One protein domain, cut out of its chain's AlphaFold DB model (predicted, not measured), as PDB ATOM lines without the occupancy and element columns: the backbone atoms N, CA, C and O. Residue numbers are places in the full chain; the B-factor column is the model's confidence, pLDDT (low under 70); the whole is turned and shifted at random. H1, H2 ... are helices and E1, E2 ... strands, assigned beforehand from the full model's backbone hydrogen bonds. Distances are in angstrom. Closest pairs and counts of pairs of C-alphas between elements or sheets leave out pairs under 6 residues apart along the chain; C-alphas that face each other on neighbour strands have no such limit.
ATOM      1  N   PHE A  23     123.375 144.611 132.203       94.50
ATOM      2  CA  PHE A  23     123.530 145.463 131.034       94.50
ATOM      3  C   PHE A  23     122.602 146.669 131.151       94.50
ATOM      4  O   PHE A  23     121.756 146.733 132.046       94.50
ATOM      5  N   ARG A  24     122.772 147.639 130.255       93.88
ATOM      6  CA  ARG A  24     121.958 148.854 130.222       93.88
ATOM      7  C   ARG A  24     121.559 149.180 128.799       93.88
ATOM      8  O   ARG A  24     122.292 148.866 127.866       93.88
ATOM      9  N   THR A  25     120.390 149.783 128.648       92.88
ATOM     10  CA  THR A  25     119.975 150.393 127.386       92.88
ATOM     11  C   THR A  25     120.707 151.723 127.175       92.88
ATOM     12  O   THR A  25     121.286 152.275 128.128       92.88
ATOM     13  N   PRO A  26     120.666 152.290 125.953       87.69
ATOM     14  CA  PRO A  26     121.117 153.652 125.716       87.69
ATOM     15  C   PRO A  26     120.525 154.638 126.735       87.69
ATOM     16  O   PRO A  26     119.417 154.470 127.242       87.69
ATOM     17  N   TYR A  27     121.289 155.678 127.071       85.12
ATOM     18  CA  TYR A  27     120.920 156.684 128.081       85.12
ATOM     19  C   TYR A  27     120.726 156.153 129.517       85.12
ATOM     20  O   TYR A  27     120.298 156.919 130.379       85.12
ATOM     21  N   ASN A  28     121.089 154.895 129.803       85.75
ATOM     22  CA  ASN A  28     121.017 154.273 131.133       85.75
ATOM     23  C   ASN A  28     119.612 154.297 131.770       85.75
ATOM     24  O   ASN A  28     119.503 154.409 132.989       85.75
ATOM     25  N   ARG A  29     118.537 154.229 130.973       88.75
ATOM     26  CA  ARG A  29     117.162 154.284 131.513       88.75
ATOM     27  C   ARG A  29     116.644 152.950 132.023       88.75
ATOM     28  O   ARG A  29     115.848 152.951 132.953       88.75
ATOM     29  N   LEU A  30     117.091 151.846 131.432       94.00
ATOM     30  CA  LEU A  30     116.664 150.502 131.793       94.00
ATOM     31  C   LEU A  30     117.897 149.615 131.967       94.00
ATOM     32  O   LEU A  30     118.739 149.513 131.071       94.00
ATOM     33  N   TRP A  31     118.001 148.971 133.126       94.19
ATOM     34  CA  TRP A  31     119.014 147.951 133.392       94.19
ATOM     35  C   TRP A  31     118.414 146.566 133.226       94.19
ATOM     36  O   TRP A  31     117.303 146.322 133.681       94.19
ATOM     37  N   TYR A  32     119.130 145.634 132.611       95.38
ATOM     38  CA  TYR A  32     118.586 144.303 132.364       95.38
ATOM     39  C   TYR A  32     119.600 143.188 132.560       95.38
ATOM     40  O   TYR A  32     120.814 143.397 132.497       95.38
ATOM     41  N   VAL A  33     119.081 141.988 132.812       94.38
ATOM     42  CA  VAL A  33     119.882 140.804 133.120       94.38
ATOM     43  C   VAL A  33     119.235 139.527 132.579       94.38
ATOM     44  O   VAL A  33     118.015 139.373 132.613       94.38
ATOM     45  N   LEU A  34     120.057 138.589 132.096       95.38
ATOM     46  CA  LEU A  34     119.627 137.237 131.730       95.38
ATOM     47  C   LEU A  34     119.774 136.291 132.927       95.38
ATOM     48  O   LEU A  34     120.843 136.193 133.536       95.38
ATOM     49  N   VAL A  35     118.707 135.561 133.241       92.56
ATOM     50  CA  VAL A  35     118.605 134.675 134.400       92.56
ATOM     51  C   VAL A  35     118.086 133.299 133.989       92.56
ATOM     52  O   VAL A  35     117.076 133.177 133.306       92.56
ATOM     53  N   GLN A  36     118.748 132.242 134.456       90.81
ATOM     54  CA  GLN A  36     118.362 130.852 134.192       90.81
ATOM     55  C   GLN A  36     117.878 130.139 135.462       90.81
ATOM     56  O   GLN A  36     116.917 129.380 135.430       90.81
ATOM     57  N   ASP A  37     118.506 130.382 136.609       87.62
ATOM     58  CA  ASP A  37     118.138 129.750 137.878       87.62
ATOM     59  C   ASP A  37     117.541 130.803 138.823       87.62
ATOM     60  O   ASP A  37     118.175 131.840 139.026       87.62
ATOM     61  N   PRO A  38     116.391 130.547 139.475       84.25
ATOM     62  CA  PRO A  38     115.837 131.414 140.518       84.25
ATOM     63  C   PRO A  38     116.854 131.892 141.566       84.25
ATOM     64  O   PRO A  38     116.792 133.016 142.057       84.25
ATOM     65  N   LYS A  39     117.847 131.059 141.892       83.69
ATOM     66  CA  LYS A  39     118.921 131.395 142.839       83.69
ATOM     67  C   LYS A  39     119.841 132.508 142.344       83.69
ATOM     68  O   LYS A  39     120.561 133.075 143.155       83.69
ATOM     69  N   GLN A  40     119.878 132.779 141.042       84.56
ATOM     70  CA  GLN A  40     120.664 133.878 140.490       84.56
ATOM     71  C   GLN A  40     120.044 135.233 140.813       84.56
ATOM     72  O   GLN A  40     120.822 136.155 141.010       84.56
ATOM     73  N   PHE A  41     118.715 135.344 140.953       81.19
ATOM     74  CA  PHE A  41     118.094 136.561 141.491       81.19
ATOM     75  C   PHE A  41     118.692 136.869 142.869       81.19
ATOM     76  O   PHE A  41     119.316 137.901 143.055       81.19
ATOM     77  N   LEU A  42     118.666 135.897 143.784       75.94
ATOM     78  CA  LEU A  42     119.225 136.036 145.139       75.94
ATOM     79  C   LEU A  42     120.750 136.274 145.187       75.94
ATOM     80  O   LEU A  42     121.285 136.587 146.246       75.94
ATOM     81  N   ALA A  43     121.468 136.051 144.081       76.75
ATOM     82  CA  ALA A  43     122.923 136.192 143.994       76.75
ATOM     83  C   ALA A  43     123.376 137.503 143.327       76.75
ATOM     84  O   ALA A  43     124.582 137.712 143.159       76.75
ATOM     85  N   MET A  44     122.439 138.354 142.903       77.56
ATOM     86  CA  MET A  44     122.751 139.698 142.418       77.56
ATOM     87  C   MET A  44     123.126 140.579 143.614       77.56
ATOM     88  O   MET A  44     122.494 140.511 144.663       77.56
ATOM     89  N   GLU A  45     124.168 141.395 143.470       64.81
ATOM     90  CA  GLU A  45     124.795 142.114 144.592       64.81
ATOM     91  C   GLU A  45     123.969 143.295 145.139       64.81
ATOM     92  O   GLU A  45     124.321 143.845 146.179       64.81
ATOM     93  N   ASP A  46     122.871 143.661 144.477       65.62
ATOM     94  CA  ASP A  46     122.022 144.806 144.816       65.62
ATOM     95  C   ASP A  46     120.600 144.357 145.190       65.62
ATOM     96  O   ASP A  46     120.051 143.471 144.533       65.62
ATOM     97  N   GLU A  47     119.990 144.997 146.195       62.06
ATOM     98  CA  GLU A  47     118.623 144.759 146.700       62.06
ATOM     99  C   GLU A  47     117.539 144.857 145.606       62.06
ATOM    100  O   GLU A  47     116.450 144.305 145.765       62.06
ATOM    101  N   SER A  48     117.866 145.441 144.448       64.31
ATOM    102  CA  SER A  48     117.165 145.291 143.159       64.31
ATOM    103  C   SER A  48     116.674 143.866 142.858       64.31
ATOM    104  O   SER A  48     115.627 143.681 142.232       64.31
ATOM    105  N   HIS A  49     117.391 142.834 143.318       71.19
ATOM    106  CA  HIS A  49     116.957 141.448 143.152       71.19
ATOM    107  C   HIS A  49     115.654 141.109 143.856       71.19
ATOM    108  O   HIS A  49     114.963 140.195 143.411       71.19
ATOM    109  N   HIS A  50     115.328 141.787 144.956       77.81
ATOM    110  CA  HIS A  50     114.194 141.407 145.785       77.81
ATOM    111  C   HIS A  50     112.891 141.702 145.047       77.81
ATOM    112  O   HIS A  50     112.043 140.822 144.963       77.81
ATOM    113  N   ALA A  51     112.764 142.879 144.430       85.56
ATOM    114  CA  ALA A  51     111.573 143.240 143.663       85.56
ATOM    115  C   ALA A  51     111.356 142.301 142.464       85.56
ATOM    116  O   ALA A  51     110.276 141.735 142.305       85.56
ATOM    117  N   LEU A  52     112.405 142.058 141.668       89.88
ATOM    118  CA  LEU A  52     112.329 141.129 140.537       89.88
ATOM    119  C   LEU A  52     112.032 139.692 140.987       89.88
ATOM    120  O   LEU A  52     111.228 139.014 140.357       89.88
ATOM    121  N   TYR A  53     112.644 139.223 142.078       88.75
ATOM    122  CA  TYR A  53     112.392 137.887 142.621       88.75
ATOM    123  C   TYR A  53     110.952 137.725 143.112       88.75
ATOM    124  O   TYR A  53     110.326 136.701 142.848       88.75
ATOM    125  N   GLU A  54     110.425 138.724 143.821       88.69
ATOM    126  CA  GLU A  54     109.068 138.694 144.367       88.69
ATOM    127  C   GLU A  54     108.007 138.619 143.267       88.69
ATOM    128  O   GLU A  54     107.006 137.936 143.454       88.69
ATOM    129  N   ILE A  55     108.256 139.240 142.113       88.56
ATOM    130  CA  ILE A  55     107.408 139.104 140.923       88.56
ATOM    131  C   ILE A  55     107.639 137.737 140.267       88.56
ATOM    132  O   ILE A  55     106.704 136.983 140.005       88.56
ATOM    133  N   ALA A  56     108.900 137.372 140.029       88.94
ATOM    134  CA  ALA A  56     109.244 136.182 139.260       88.94
ATOM    135  C   ALA A  56     108.841 134.867 139.950       88.94
ATOM    136  O   ALA A  56     108.554 133.878 139.269       88.94
ATOM    137  N   LYS A  57     108.789 134.832 141.290       88.50
ATOM    138  CA  LYS A  57     108.523 133.601 142.053       88.50
ATOM    139  C   LYS A  57     107.170 132.963 141.761       88.50
ATOM    140  O   LYS A  57     107.058 131.741 141.832       88.50
ATOM    141  N   GLU A  58     106.173 133.762 141.388       87.12
ATOM    142  CA  GLU A  58     104.843 133.274 141.008       87.12
ATOM    143  C   GLU A  58     104.865 132.549 139.652       87.12
ATOM    144  O   GLU A  58     104.008 131.719 139.357       87.12
ATOM    145  N   HIS A  59     105.905 132.790 138.851       85.88
ATOM    146  CA  HIS A  59     106.048 132.298 137.485       85.88
ATOM    147  C   HIS A  59     107.121 131.214 137.322       85.88
ATOM    148  O   HIS A  59     107.258 130.658 136.230       85.88
ATOM    149  N   PHE A  60     107.843 130.835 138.382       82.00
ATOM    150  CA  PHE A  60     108.871 129.782 138.313       82.00
ATOM    151  C   PHE A  60     108.327 128.407 137.901       82.00
ATOM    152  O   PHE A  60     109.084 127.564 137.425       82.00
ATOM    153  N   GLN A  61     107.023 128.175 138.072       78.44
ATOM    154  CA  GLN A  61     106.339 126.947 137.649       78.44
ATOM    155  C   GLN A  61     105.492 127.133 136.381       78.44
ATOM    156  O   GLN A  61     104.772 126.219 135.984       78.44
ATOM    157  N   SER A  62     105.552 128.307 135.749       75.75
ATOM    158  CA  SER A  62     104.762 128.601 134.554       75.75
ATOM    159  C   SER A  62     105.206 127.771 133.341       75.75
ATOM    160  O   SER A  62     106.314 127.235 133.277       75.75
ATOM    161  N   HIS A  63     104.319 127.666 132.348       78.56
ATOM    162  CA  HIS A  63     104.583 126.943 131.101       78.56
ATOM    163  C   HIS A  63     105.329 127.777 130.046       78.56
ATOM    164  O   HIS A  63     105.612 127.258 128.965       78.56
ATOM    165  N   PHE A  64     105.648 129.042 130.338       83.44
ATOM    166  CA  PHE A  64     106.388 129.898 129.415       83.44
ATOM    167  C   PHE A  64     107.801 129.351 129.178       83.44
ATOM    168  O   PHE A  64     108.411 128.750 130.067       83.44
ATOM    169  N   LYS A  65     108.321 129.532 127.956       91.12
ATOM    170  CA  LYS A  65     109.714 129.171 127.642       91.12
ATOM    171  C   LYS A  65     110.666 130.141 128.332       91.12
ATOM    172  O   LYS A  65     111.541 129.703 129.076       91.12
ATOM    173  N   ALA A  66     110.426 131.429 128.117       95.50
ATOM    174  CA  ALA A  66     111.032 132.535 128.829       95.50
ATOM    175  C   ALA A  66     109.965 133.593 129.138       95.50
ATOM    176  O   ALA A  66     108.844 133.507 128.633       95.50
ATOM    177  N   ILE A  67     110.308 134.528 130.015       95.69
ATOM    178  CA  ILE A  67     109.474 135.674 130.372       95.69
ATOM    179  C   ILE A  67     110.369 136.818 130.848       95.69
ATOM    180  O   ILE A  67     111.341 136.587 131.575       95.69
ATOM    181  N   THR A  68     110.026 138.043 130.466       96.81
ATOM    182  CA  THR A  68     110.682 139.257 130.954       96.81
ATOM    183  C   THR A  68     109.874 139.875 132.090       96.81
ATOM    184  O   THR A  68     108.689 140.166 131.947       96.81
ATOM    185  N   PHE A  69     110.523 140.065 133.238       95.00
ATOM    186  CA  PHE A  69     109.961 140.766 134.392       95.00
ATOM    187  C   PHE A  69     110.527 142.172 134.490       95.00
ATOM    188  O   PHE A  69     111.691 142.375 134.153       95.00
ATOM    189  N   TYR A  70     109.742 143.094 135.042       94.62
ATOM    190  CA  TYR A  70     110.126 144.486 135.253       94.62
ATOM    191  C   TYR A  70     109.881 144.892 136.698       94.62
ATOM    192  O   TYR A  70     108.935 144.426 137.331       94.62
ATOM    193  N   ALA A  71     110.731 145.765 137.219       92.81
ATOM    194  CA  ALA A  71     110.568 146.376 138.528       92.81
ATOM    195  C   ALA A  71     111.272 147.737 138.566       92.81
ATOM    196  O   ALA A  71     112.006 148.100 137.649       92.81
ATOM    197  N   ALA A  72     111.089 148.470 139.661       90.00
ATOM    198  CA  ALA A  72     111.981 149.561 140.027       90.00
ATOM    199  C   ALA A  72     112.995 149.059 141.062       90.00
ATOM    200  O   ALA A  72     112.629 148.307 141.971       90.00
ATOM    201  N   ASN A  73     114.256 149.476 140.947       85.81
ATOM    202  CA  ASN A  73     115.217 149.292 142.026       85.81
ATOM    203  C   ASN A  73     114.989 150.289 143.173       85.81
ATOM    204  O   ASN A  73     114.168 151.201 143.086       85.81
ATOM    205  N   ASN A  74     115.768 150.152 144.248       81.19
ATOM    206  CA  ASN A  74     115.709 151.046 145.406       81.19
ATOM    207  C   ASN A  74     116.007 152.519 145.079       81.19
ATOM    208  O   ASN A  74     115.601 153.405 145.829       81.19
ATOM    209  N   SER A  75     116.711 152.783 143.977       83.81
ATOM    210  CA  SER A  75     116.995 154.137 143.488       83.81
ATOM    211  C   SER A  75     115.882 154.686 142.584       83.81
ATOM    212  O   SER A  75     115.976 155.822 142.125       83.81
ATOM    213  N   GLY A  76     114.830 153.901 142.329       85.62
ATOM    214  CA  GLY A  76     113.740 154.240 141.417       85.62
ATOM    215  C   GLY A  76     114.074 154.037 139.936       85.62
ATOM    216  O   GLY A  76     113.297 154.458 139.083       85.62
ATOM    217  N   GLU A  77     115.212 153.422 139.610       88.00
ATOM    218  CA  GLU A  77     115.588 153.107 138.232       88.00
ATOM    219  C   GLU A  77     114.849 151.854 137.754       88.00
ATOM    220  O   GLU A  77     114.651 150.900 138.509       88.00
ATOM    221  N   LEU A  78     114.475 151.846 136.478       92.94
ATOM    222  CA  LEU A  78     113.805 150.718 135.853       92.94
ATOM    223  C   LEU A  78     114.790 149.564 135.632       92.94
ATOM    224  O   LEU A  78     115.863 149.735 135.040       92.94
ATOM    225  N   ILE A  79     114.399 148.378 136.088       93.75
ATOM    226  CA  ILE A  79     115.168 147.144 135.952       93.75
ATOM    227  C   ILE A  79     114.319 146.044 135.314       93.75
ATOM    228  O   ILE A  79     113.111 145.975 135.539       93.75
ATOM    229  N   ALA A  80     114.961 145.155 134.559       95.50
ATOM    230  CA  ALA A  80     114.325 144.016 133.919       95.50
ATOM    231  C   ALA A  80     115.129 142.720 134.088       95.50
ATOM    232  O   ALA A  80     116.360 142.731 134.144       95.50
ATOM    233  N   ALA A  81     114.443 141.581 134.119       95.06
ATOM    234  CA  ALA A  81     115.072 140.264 134.092       95.06
ATOM    235  C   ALA A  81     114.421 139.367 133.044       95.06
ATOM    236  O   ALA A  81     113.240 139.049 133.155       95.06
ATOM    237  N   ILE A  82     115.222 138.900 132.086       96.56
ATOM    238  CA  ILE A  82     114.838 137.816 131.182       96.56
ATOM    239  C   ILE A  82     115.047 136.508 131.936       96.56
ATOM    240  O   ILE A  82     116.185 136.131 132.220       96.56
ATOM    241  N   TYR A  83     113.970 135.801 132.257       95.25
ATOM    242  CA  TYR A  83     114.030 134.505 132.920       95.25
ATOM    243  C   TYR A  83     113.792 133.366 131.927       95.25
ATOM    244  O   TYR A  83     112.689 133.222 131.409       95.25
ATOM    245  N   TYR A  84     114.809 132.529 131.691       95.69
ATOM    246  CA  TYR A  84     114.740 131.385 130.774       95.69
ATOM    247  C   TYR A  84     115.265 130.091 131.437       95.69
ATOM    248  O   TYR A  84     116.424 129.702 131.258       95.69
ATOM    249  N   PRO A  85     114.419 129.368 132.193       91.88
ATOM    250  CA  PRO A  85     114.868 128.274 133.055       91.88
ATOM    251  C   PRO A  85     115.404 127.038 132.338       91.88
ATOM    252  O   PRO A  85     116.307 126.378 132.852       91.88
ATOM    253  N   ARG A  86     114.861 126.708 131.163       91.12
ATOM    254  CA  ARG A  86     115.213 125.497 130.403       91.12
ATOM    255  C   ARG A  86     116.026 125.788 129.144       91.12
ATOM    256  O   ARG A  86     116.039 124.981 128.224       91.12
ATOM    257  N   MET A  87     116.724 126.924 129.097       93.81
ATOM    258  CA  MET A  87     117.470 127.319 127.897       93.81
ATOM    259  C   MET A  87     118.534 126.293 127.475       93.81
ATOM    260  O   MET A  87     118.813 126.156 126.296       93.81
ATOM    261  N   PHE A  88     119.110 125.532 128.413       93.62
ATOM    262  CA  PHE A  88     120.112 124.507 128.092       93.62
ATOM    263  C   PHE A  88     119.529 123.168 127.625       93.62
ATOM    264  O   PHE A  88     120.294 122.307 127.197       93.62
ATOM    265  N   ASP A  89     118.209 122.992 127.719       93.12
ATOM    266  CA  ASP A  89     117.514 121.794 127.238       93.12
ATOM    267  C   ASP A  89     117.031 121.962 125.783       93.12
ATOM    268  O   ASP A  89     116.604 120.992 125.159       93.12
ATOM    269  N   ALA A  90     117.070 123.190 125.257       93.38
ATOM    270  CA  ALA A  90     116.578 123.556 123.935       93.38
ATOM    271  C   ALA A  90     117.702 123.609 122.884       93.38
ATOM    272  O   ALA A  90     118.882 123.757 123.211       93.38
ATOM    273  N   ASP A  91     117.320 123.512 121.605       96.00
ATOM    274  CA  ASP A  91     118.233 123.774 120.486       96.00
ATOM    275  C   ASP A  91     118.690 125.240 120.488       96.00
ATOM    276  O   ASP A  91     117.936 126.140 120.863       96.00
ATOM    277  N   GLU A  92     119.910 125.499 120.017       96.19
ATOM    278  CA  GLU A  92     120.462 126.852 120.005       96.19
ATOM    279  C   GLU A  92     119.580 127.826 119.212       96.19
ATOM    280  O   GLU A  92     119.323 128.927 119.693       96.19
ATOM    281  N   ASN A  93     119.034 127.432 118.056       97.69
ATOM    282  CA  ASN A  93     118.186 128.333 117.269       97.69
ATOM    283  C   ASN A  93     116.895 128.693 118.009       97.69
ATOM    284  O   ASN A  93     116.422 129.829 117.924       97.69
ATOM    285  N   GLU A  94     116.332 127.743 118.758       97.31
ATOM    286  CA  GLU A  94     115.171 127.997 119.607       97.31
ATOM    287  C   GLU A  94     115.517 128.991 120.715       97.31
ATOM    288  O   GLU A  94     114.771 129.948 120.936       97.31
ATOM    289  N   VAL A  95     116.662 128.810 121.379       97.69
ATOM    290  CA  VAL A  95     117.118 129.737 122.419       97.69
ATOM    291  C   VAL A  95     117.300 131.138 121.855       97.69
ATOM    292  O   VAL A  95     116.760 132.088 122.415       97.69
ATOM    293  N   LEU A  96     118.000 131.273 120.728       98.25
ATOM    294  CA  LEU A  96     118.253 132.568 120.096       98.25
ATOM    295  C   LEU A  96     116.958 133.268 119.672       98.25
ATOM    296  O   LEU A  96     116.823 134.471 119.876       98.25
ATOM    297  N   THR A  97     115.986 132.517 119.148       98.12
ATOM    298  CA  THR A  97     114.676 133.061 118.761       98.12
ATOM    299  C   THR A  97     113.910 133.583 119.976       98.12
ATOM    300  O   THR A  97     113.378 134.692 119.942       98.12
ATOM    301  N   VAL A  98     113.880 132.812 121.067       98.06
ATOM    302  CA  VAL A  98     113.214 133.218 122.313       98.06
ATOM    303  C   VAL A  98     113.921 134.418 122.941       98.06
ATOM    304  O   VAL A  98     113.264 135.374 123.327       98.06
ATOM    305  N   LEU A  99     115.254 134.431 122.993       98.25
ATOM    306  CA  LEU A  99     115.994 135.573 123.532       98.25
ATOM    307  C   LEU A  99     115.769 136.842 122.705       98.25
ATOM    308  O   LEU A  99     115.603 137.908 123.286       98.25
ATOM    309  N   CYS A 100     115.716 136.739 121.374       98.31
ATOM    310  CA  CYS A 100     115.387 137.870 120.508       98.31
ATOM    311  C   CYS A 100     113.996 138.433 120.836       98.31
ATOM    312  O   CYS A 100     113.856 139.643 121.000       98.31
ATOM    313  N   HIS A 101     113.001 137.562 121.022       98.06
ATOM    314  CA  HIS A 101     111.655 137.951 121.445       98.06
ATOM    315  C   HIS A 101     111.654 138.706 122.785       98.06
ATOM    316  O   HIS A 101     111.113 139.803 122.870       98.06
ATOM    317  N   GLU A 102     112.329 138.179 123.808       98.50
ATOM    318  CA  GLU A 102     112.412 138.845 125.116       98.50
ATOM    319  C   GLU A 102     113.182 140.181 125.053       98.50
ATOM    320  O   GLU A 102     112.845 141.136 125.753       98.50
ATOM    321  N   CYS A 103     114.176 140.311 124.166       98.50
ATOM    322  CA  CYS A 103     114.870 141.586 123.943       98.50
ATOM    323  C   CYS A 103     113.948 142.660 123.344       98.50
ATOM    324  O   CYS A 103     114.102 143.838 123.667       98.50
ATOM    325  N   VAL A 104     112.969 142.271 122.518       98.44
ATOM    326  CA  VAL A 104     111.946 143.201 122.009       98.44
ATOM    327  C   VAL A 104     111.081 143.731 123.152       98.44
ATOM    328  O   VAL A 104     110.773 144.920 123.168       98.44
ATOM    329  N   HIS A 105     110.745 142.908 124.145       98.38
ATOM    330  CA  HIS A 105     110.025 143.379 125.329       98.38
ATOM    331  C   HIS A 105     110.846 144.391 126.141       98.38
ATOM    332  O   HIS A 105     110.309 145.398 126.602       98.38
ATOM    333  N   ILE A 106     112.159 144.187 126.282       98.19
ATOM    334  CA  ILE A 106     113.039 145.190 126.911       98.19
ATOM    335  C   ILE A 106     113.018 146.506 126.127       98.19
ATOM    336  O   ILE A 106     112.917 147.572 126.731       98.19
ATOM    337  N   TRP A 107     113.112 146.439 124.797       97.94
ATOM    338  CA  TRP A 107     113.024 147.619 123.938       97.94
ATOM    339  C   TRP A 107     111.703 148.373 124.132       97.94
ATOM    340  O   TRP A 107     111.729 149.585 124.332       97.94
ATOM    341  N   GLN A 108     110.573 147.665 124.121       97.69
ATOM    342  CA  GLN A 108     109.243 148.256 124.296       97.69
ATOM    343  C   GLN A 108     109.134 149.020 125.619       97.69
ATOM    344  O   GLN A 108     108.720 150.177 125.627       97.69
ATOM    345  N   GLU A 109     109.577 148.411 126.720       97.38
ATOM    346  CA  GLU A 109     109.559 149.065 128.030       97.38
ATOM    347  C   GLU A 109     110.536 150.254 128.091       97.38
ATOM    348  O   GLU A 109     110.245 151.298 128.672       97.38
ATOM    349  N   PHE A 110     111.707 150.135 127.460       96.56
ATOM    350  CA  PHE A 110     112.658 151.238 127.371       96.56
ATOM    351  C   PHE A 110     112.093 152.430 126.586       96.56
ATOM    352  O   PHE A 110     112.226 153.564 127.051       96.56
ATOM    353  N   ALA A 111     111.452 152.195 125.440       96.81
ATOM    354  CA  ALA A 111     110.806 153.240 124.650       96.81
ATOM    355  C   ALA A 111     109.689 153.929 125.451       96.81
ATOM    356  O   ALA A 111     109.654 155.159 125.534       96.81
ATOM    357  N   GLU A 112     108.866 153.147 126.155       96.19
ATOM    358  CA  GLU A 112     107.835 153.680 127.050       96.19
ATOM    359  C   GLU A 112     108.442 154.530 128.180       96.19
ATOM    360  O   GLU A 112     107.969 155.629 128.460       96.19
ATOM    361  N   SER A 113     109.570 154.109 128.767       94.00
ATOM    362  CA  SER A 113     110.275 154.884 129.805       94.00
ATOM    363  C   SER A 113     110.789 156.254 129.323       94.00
ATOM    364  O   SER A 113     111.077 157.152 130.128       94.00
ATOM    365  N   LEU A 114     110.927 156.419 128.005       94.19
ATOM    366  CA  LEU A 114     111.286 157.672 127.346       94.19
ATOM    367  C   LEU A 114     110.062 158.485 126.905       94.19
ATOM    368  O   LEU A 114     110.243 159.631 126.499       94.19
ATOM    369  N   HIS A 115     108.844 157.945 127.037       94.94
ATOM    370  CA  HIS A 115     107.625 158.442 126.388       94.94
ATOM    371  C   HIS A 115     107.790 158.547 124.860       94.94
ATOM    372  O   HIS A 115     107.279 159.471 124.226       94.94
ATOM    373  N   GLU A 116     108.565 157.628 124.277       95.56
ATOM    374  CA  GLU A 116     108.798 157.542 122.841       95.56
ATOM    375  C   GLU A 116     107.819 156.537 122.228       95.56
ATOM    376  O   GLU A 116     107.935 155.332 122.444       95.56
ATOM    377  N   HIS A 117     106.852 157.037 121.460       95.31
ATOM    378  CA  HIS A 117     105.796 156.220 120.855       95.31
ATOM    379  C   HIS A 117     105.930 156.097 119.329       95.31
ATOM    380  O   HIS A 117     105.264 155.254 118.728       95.31
ATOM    381  N   GLU A 118     106.789 156.901 118.695       96.31
ATOM    382  CA  GLU A 118     107.055 156.860 117.253       96.31
ATOM    383  C   GLU A 118     108.573 156.890 116.982       96.31
ATOM    384  O   GLU A 118     109.072 157.775 116.272       96.31
ATOM    385  N   PRO A 119     109.338 155.919 117.524       95.56
ATOM    386  CA  PRO A 119     110.779 155.875 117.341       95.56
ATOM    387  C   PRO A 119     111.128 155.748 115.857       95.56
ATOM    388  O   PRO A 119     110.456 155.073 115.073       95.56
ATOM    389  N   SER A 120     112.237 156.368 115.450       97.12
ATOM    390  CA  SER A 120     112.748 156.146 114.097       97.12
ATOM    391  C   SER A 120     113.121 154.672 113.897       97.12
ATOM    392  O   SER A 120     113.633 154.026 114.813       97.12
ATOM    393  N   ARG A 121     112.943 154.167 112.669       97.62
ATOM    394  CA  ARG A 121     113.253 152.769 112.311       97.62
ATOM    395  C   ARG A 121     114.683 152.363 112.674       97.62
ATOM    396  O   ARG A 121     114.906 151.256 113.141       97.62
ATOM    397  N   GLU A 122     115.637 153.269 112.466       97.75
ATOM    398  CA  GLU A 122     117.046 153.024 112.783       97.75
ATOM    399  C   GLU A 122     117.289 153.003 114.293       97.75
ATOM    400  O   GLU A 122     117.997 152.132 114.785       97.75
ATOM    401  N   PHE A 123     116.680 153.925 115.045       95.62
ATOM    402  CA  PHE A 123     116.822 153.947 116.503       95.62
ATOM    403  C   PHE A 123     116.296 152.656 117.136       95.62
ATOM    404  O   PHE A 123     116.971 152.067 117.981       95.62
ATOM    405  N   GLU A 124     115.136 152.185 116.680       97.31
ATOM    406  CA  GLU A 124     114.563 150.909 117.106       97.31
ATOM    407  C   GLU A 124     115.480 149.731 116.753       97.31
ATOM    408  O   GLU A 124     115.867 148.961 117.635       97.31
ATOM    409  N   ALA A 125     115.884 149.622 115.485       97.69
ATOM    410  CA  ALA A 125     116.706 148.514 115.006       97.69
ATOM    411  C   ALA A 125     118.047 148.421 115.749       97.69
ATOM    412  O   ALA A 125     118.405 147.345 116.229       97.69
ATOM    413  N   TYR A 126     118.762 149.540 115.895       97.56
ATOM    414  CA  TYR A 126     120.043 149.564 116.600       97.56
ATOM    415  C   TYR A 126     119.903 149.272 118.091       97.56
ATOM    416  O   TYR A 126     120.754 148.589 118.658       97.56
ATOM    417  N   THR A 127     118.834 149.748 118.734       96.94
ATOM    418  CA  THR A 127     118.637 149.483 120.162       96.94
ATOM    419  C   THR A 127     118.342 148.005 120.409       96.94
ATOM    420  O   THR A 127     118.911 147.414 121.326       96.94
ATOM    421  N   ILE A 128     117.504 147.378 119.575       97.94
ATOM    422  CA  ILE A 128     117.239 145.936 119.663       97.94
ATOM    423  C   ILE A 128     118.517 145.131 119.383       97.94
ATOM    424  O   ILE A 128     118.792 144.180 120.115       97.94
ATOM    425  N   ASP A 129     119.308 145.512 118.373       97.94
ATOM    426  CA  ASP A 129     120.584 144.857 118.048       97.94
ATOM    427  C   ASP A 129     121.567 144.918 119.230       97.94
ATOM    428  O   ASP A 129     122.142 143.902 119.623       97.94
ATOM    429  N   GLU A 130     121.687 146.078 119.883       97.62
ATOM    430  CA  GLU A 130     122.524 146.242 121.074       97.62
ATOM    431  C   GLU A 130     122.041 145.377 122.250       97.62
ATOM    432  O   GLU A 130     122.836 144.646 122.851       97.62
ATOM    433  N   ILE A 131     120.738 145.414 122.566       98.38
ATOM    434  CA  ILE A 131     120.157 144.607 123.650       98.38
ATOM    435  C   ILE A 131     120.388 143.119 123.380       98.38
ATOM    436  O   ILE A 131     120.889 142.392 124.247       98.38
ATOM    437  N   PHE A 132     120.077 142.660 122.168       98.44
ATOM    438  CA  PHE A 132     120.245 141.262 121.796       98.44
ATOM    439  C   PHE A 132     121.717 140.845 121.781       98.44
ATOM    440  O   PHE A 132     122.044 139.774 122.288       98.44
ATOM    441  N   GLY A 133     122.627 141.682 121.281       98.06
ATOM    442  CA  GLY A 133     124.067 141.421 121.295       98.06
ATOM    443  C   GLY A 133     124.624 141.231 122.711       98.06
ATOM    444  O   GLY A 133     125.423 140.315 122.956       98.06
ATOM    445  N   ASN A 134     124.148 142.032 123.666       97.50
ATOM    446  CA  ASN A 134     124.485 141.897 125.083       97.50
ATOM    447  C   ASN A 134     123.962 140.578 125.671       97.50
ATOM    448  O   ASN A 134     124.725 139.804 126.261       97.50
ATOM    449  N   VAL A 135     122.681 140.273 125.449       97.75
ATOM    450  CA  VAL A 135     122.045 139.034 125.926       97.75
ATOM    451  C   VAL A 135     122.689 137.793 125.300       97.75
ATOM    452  O   VAL A 135     122.958 136.814 125.998       97.75
ATOM    453  N   LEU A 136     123.026 137.840 124.009       97.50
ATOM    454  CA  LEU A 136     123.728 136.779 123.288       97.50
ATOM    455  C   LEU A 136     125.123 136.525 123.870       97.50
ATOM    456  O   LEU A 136     125.550 135.374 124.001       97.50
ATOM    457  N   THR A 137     125.837 137.589 124.235       95.88
ATOM    458  CA  THR A 137     127.149 137.483 124.881       95.88
ATOM    459  C   THR A 137     127.039 136.775 126.231       95.88
ATOM    460  O   THR A 137     127.815 135.851 126.502       95.88
ATOM    461  N   GLU A 138     126.047 137.134 127.052       94.88
ATOM    462  CA  GLU A 138     125.820 136.466 128.338       94.88
ATOM    463  C   GLU A 138     125.381 135.010 128.157       94.88
ATOM    464  O   GLU A 138     125.919 134.125 128.821       94.88
ATOM    465  N   TYR A 139     124.481 134.726 127.213       95.75
ATOM    466  CA  TYR A 139     124.079 133.359 126.885       95.75
ATOM    467  C   TYR A 139     125.289 132.489 126.517       95.75
ATOM    468  O   TYR A 139     125.482 131.419 127.097       95.75
ATOM    469  N   ARG A 140     126.169 132.966 125.629       95.25
ATOM    470  CA  ARG A 140     127.391 132.238 125.241       95.25
ATOM    471  C   ARG A 140     128.314 131.986 126.432       95.25
ATOM    472  O   ARG A 140     128.820 130.877 126.591       95.25
ATOM    473  N   LYS A 141     128.496 132.976 127.312       92.69
ATOM    474  CA  LYS A 141     129.242 132.801 128.569       92.69
ATOM    475  C   LYS A 141     128.612 131.710 129.443       92.69
ATOM    476  O   LYS A 141     129.328 130.856 129.967       92.69
ATOM    477  N   LEU A 142     127.288 131.707 129.583       91.56
ATOM    478  CA  LEU A 142     126.552 130.713 130.364       91.56
ATOM    479  C   LEU A 142     126.655 129.302 129.755       91.56
ATOM    480  O   LEU A 142     126.811 128.335 130.504       91.56
ATOM    481  N   VAL A 143     126.660 129.174 128.424       93.00
ATOM    482  CA  VAL A 143     126.904 127.906 127.712       93.00
ATOM    483  C   VAL A 143     128.277 127.330 128.055       93.00
ATOM    484  O   VAL A 143     128.370 126.163 128.440       93.00
ATOM    485  N   GLU A 144     129.338 128.133 127.985       91.88
ATOM    486  CA  GLU A 144     130.697 127.674 128.307       91.88
ATOM    487  C   GLU A 144     130.827 127.250 129.777       91.88
ATOM    488  O   GLU A 144     131.413 126.210 130.098       91.88
ATOM    489  N   ILE A 145     130.196 127.999 130.685       88.38
ATOM    490  CA  ILE A 145     130.126 127.639 132.103       88.38
ATOM    491  C   ILE A 145     129.385 126.308 132.288       88.38
ATOM    492  O   ILE A 145     129.836 125.460 133.065       88.38
ATOM    493  N   ASN A 146     128.267 126.092 131.594       88.62
ATOM    494  CA  ASN A 146     127.478 124.865 131.707       88.62
ATOM    495  C   ASN A 146     128.231 123.632 131.170       88.62
ATOM    496  O   ASN A 146     128.230 122.575 131.815       88.62
ATOM    497  N   LYS A 147     128.950 123.772 130.046       89.25
ATOM    498  CA  LYS A 147     129.830 122.721 129.497       89.25
ATOM    499  C   LYS A 147     130.897 122.305 130.513       89.25
ATOM    500  O   LYS A 147     130.967 121.132 130.887       89.25
ATOM    501  N   ALA A 148     131.635 123.272 131.064       87.06
ATOM    502  CA  ALA A 148     132.683 123.012 132.056       87.06
ATOM    503  C   ALA A 148     132.151 122.317 133.329       87.06
ATOM    504  O   ALA A 148     132.813 121.443 133.907       87.06
ATOM    505  N   HIS A 149     130.940 122.673 133.777       83.56
ATOM    506  CA  HIS A 149     130.279 122.006 134.902       83.56
ATOM    507  C   HIS A 149     129.902 120.555 134.589       83.56
ATOM    508  O   HIS A 149     130.099 119.676 135.436       83.56
ATOM    509  N   THR A 150     129.368 120.303 133.396       84.69
ATOM    510  CA  THR A 150     128.923 118.972 132.961       84.69
ATOM    511  C   THR A 150     130.106 118.013 132.823       84.69
ATOM    512  O   THR A 150     130.083 116.914 133.381       84.69
ATOM    513  N   GLU A 151     131.202 118.465 132.213       83.38
ATOM    514  CA  GLU A 151     132.452 117.702 132.106       83.38
ATOM    515  C   GLU A 151     133.064 117.399 133.481       83.38
ATOM    516  O   GLU A 151     133.438 116.261 133.782       83.38
ATOM    517  N   SER A 152     133.098 118.394 134.374       76.69
ATOM    518  CA  SER A 152     133.610 118.226 135.739       76.69
ATOM    519  C   SER A 152     132.810 117.196 136.548       76.69
ATOM    520  O   SER A 152     133.391 116.441 137.336       76.69
ATOM    521  N   LYS A 153     131.480 117.145 136.373       74.44
ATOM    522  CA  LYS A 153     130.616 116.130 137.001       74.44
ATOM    523  C   LYS A 153     130.893 114.734 136.441       74.44
ATOM    524  O   LYS A 153     131.065 113.805 137.230       74.44
ATOM    525  N   ALA A 154     131.022 114.599 135.121       73.44
ATOM    526  CA  ALA A 154     131.339 113.324 134.473       73.44
ATOM    527  C   ALA A 154     132.688 112.748 134.949       73.44
ATOM    528  O   ALA A 154     132.801 111.551 135.216       73.44
ATOM    529  N   ILE A 155     133.701 113.601 135.141       72.38
ATOM    530  CA  ILE A 155     135.017 113.187 135.659       72.38
ATOM    531  C   ILE A 155     134.935 112.729 137.123       72.38
ATOM    532  O   ILE A 155     135.604 111.766 137.496       72.38
ATOM    533  N   LYS A 156     134.134 113.395 137.969       66.25
ATOM    534  CA  LYS A 156     133.943 112.984 139.372       66.25
ATOM    535  C   LYS A 156     133.240 111.633 139.480       66.25
ATOM    536  O   LYS A 156     133.677 110.811 140.277       66.25
ATOM    537  N   HIS A 157     132.221 111.391 138.655       61.69
ATOM    538  CA  HIS A 157     131.489 110.123 138.648       61.69
ATOM    539  C   HIS A 157     132.380 108.948 138.209       61.69
ATOM    540  O   HIS A 157     132.349 107.889 138.818       61.69
TER     541      HIS A 157
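This is residues 23 to 157 of the 164 residues of an uncharacterized protein of Acinetobacter baumannii NIPH 190 (UniProt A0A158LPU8). What does this domain look like? A three-stranded sheet is the middle of three layers, helices on both faces of a sheet: the helical hairpin of H3 and H4 on one face, short H2 on the other. The far part of long H4, residues 148 to 157, sticks out free of the body. What is it made of? The printed part has 135 residues, with E1, H1, H2, E2, E3, H3 and H4 in chain order; the mixed sheet runs E1 E3 E2, and the class is mostly helix. How large is it? It is compact, with a radius of gyration of the C-alphas of 15.8 A, yet elongated, spanning 56 by 31 by 26 A.

How do the strands pair? E1, residues 30 to 35, is the parallel neighbour of E3, residues 78 to 83, at 19 degrees, with N 33 and O 80 within hydrogen-bond range at 3.1 A. E2, residues 67 to 72, and E3 form an antiparallel hairpin at 156 degrees, with N 69 and O 81 at 2.9 A. Where are the short helices? H1, residues 38 to 41, only grazes the sheet and touches H2, residues 48 to 56; their closest C-alphas, Phe 41 and His 49, are 5.3 A apart. H2 is on the sheet at a height of 8.1 A, and its closest C-alpha pair with E2 is Leu 52 and Ala 71, 5.9 A. Where are the long helices? H3, residues 92 to 113, is on the opposite face from H2, at a height of 9.1 A, and runs along the strands, at 16 degrees to E3 on the local plane. H4, residues 121 to 157, touches H3 with residues 124 to 136 alone, closest at the C-alphas of Cys 103 and Phe 132, 5.8 A, at a steep tilt of 44 degrees, opposite ways. The closest C-alphas of E1 and H4, Leu 34 and Val 135, are 6.5 A apart. Are the helix backbones complete? Every O i to N i+4 pair is within hydrogen-bond range in H3 and H4, and 4 of 5 in H2; H1 is too short for one.

Where does the first element begin? C-alpha 30 of E1 is at (116.664, 150.502, 131.793). How long are the elements? E1 measures 16.2 A, H1 5.7 A, H2 12.7 A, E2 17.1 A, E3 16.5 A, H3 31.4 A and H4 53.3 A. Where does the last end? C-alpha 157 of H4 is at (131.489, 110.123, 138.648).

Which C-alphas are farthest apart? Those of Glu 118 and His 157, at 56.9 A. Is anything cut or loosely linked? The printed part has no cut, and no link is long. Where is confidence low? Residues 45 to 48 and 156 to 157 are under 70 in pLDDT.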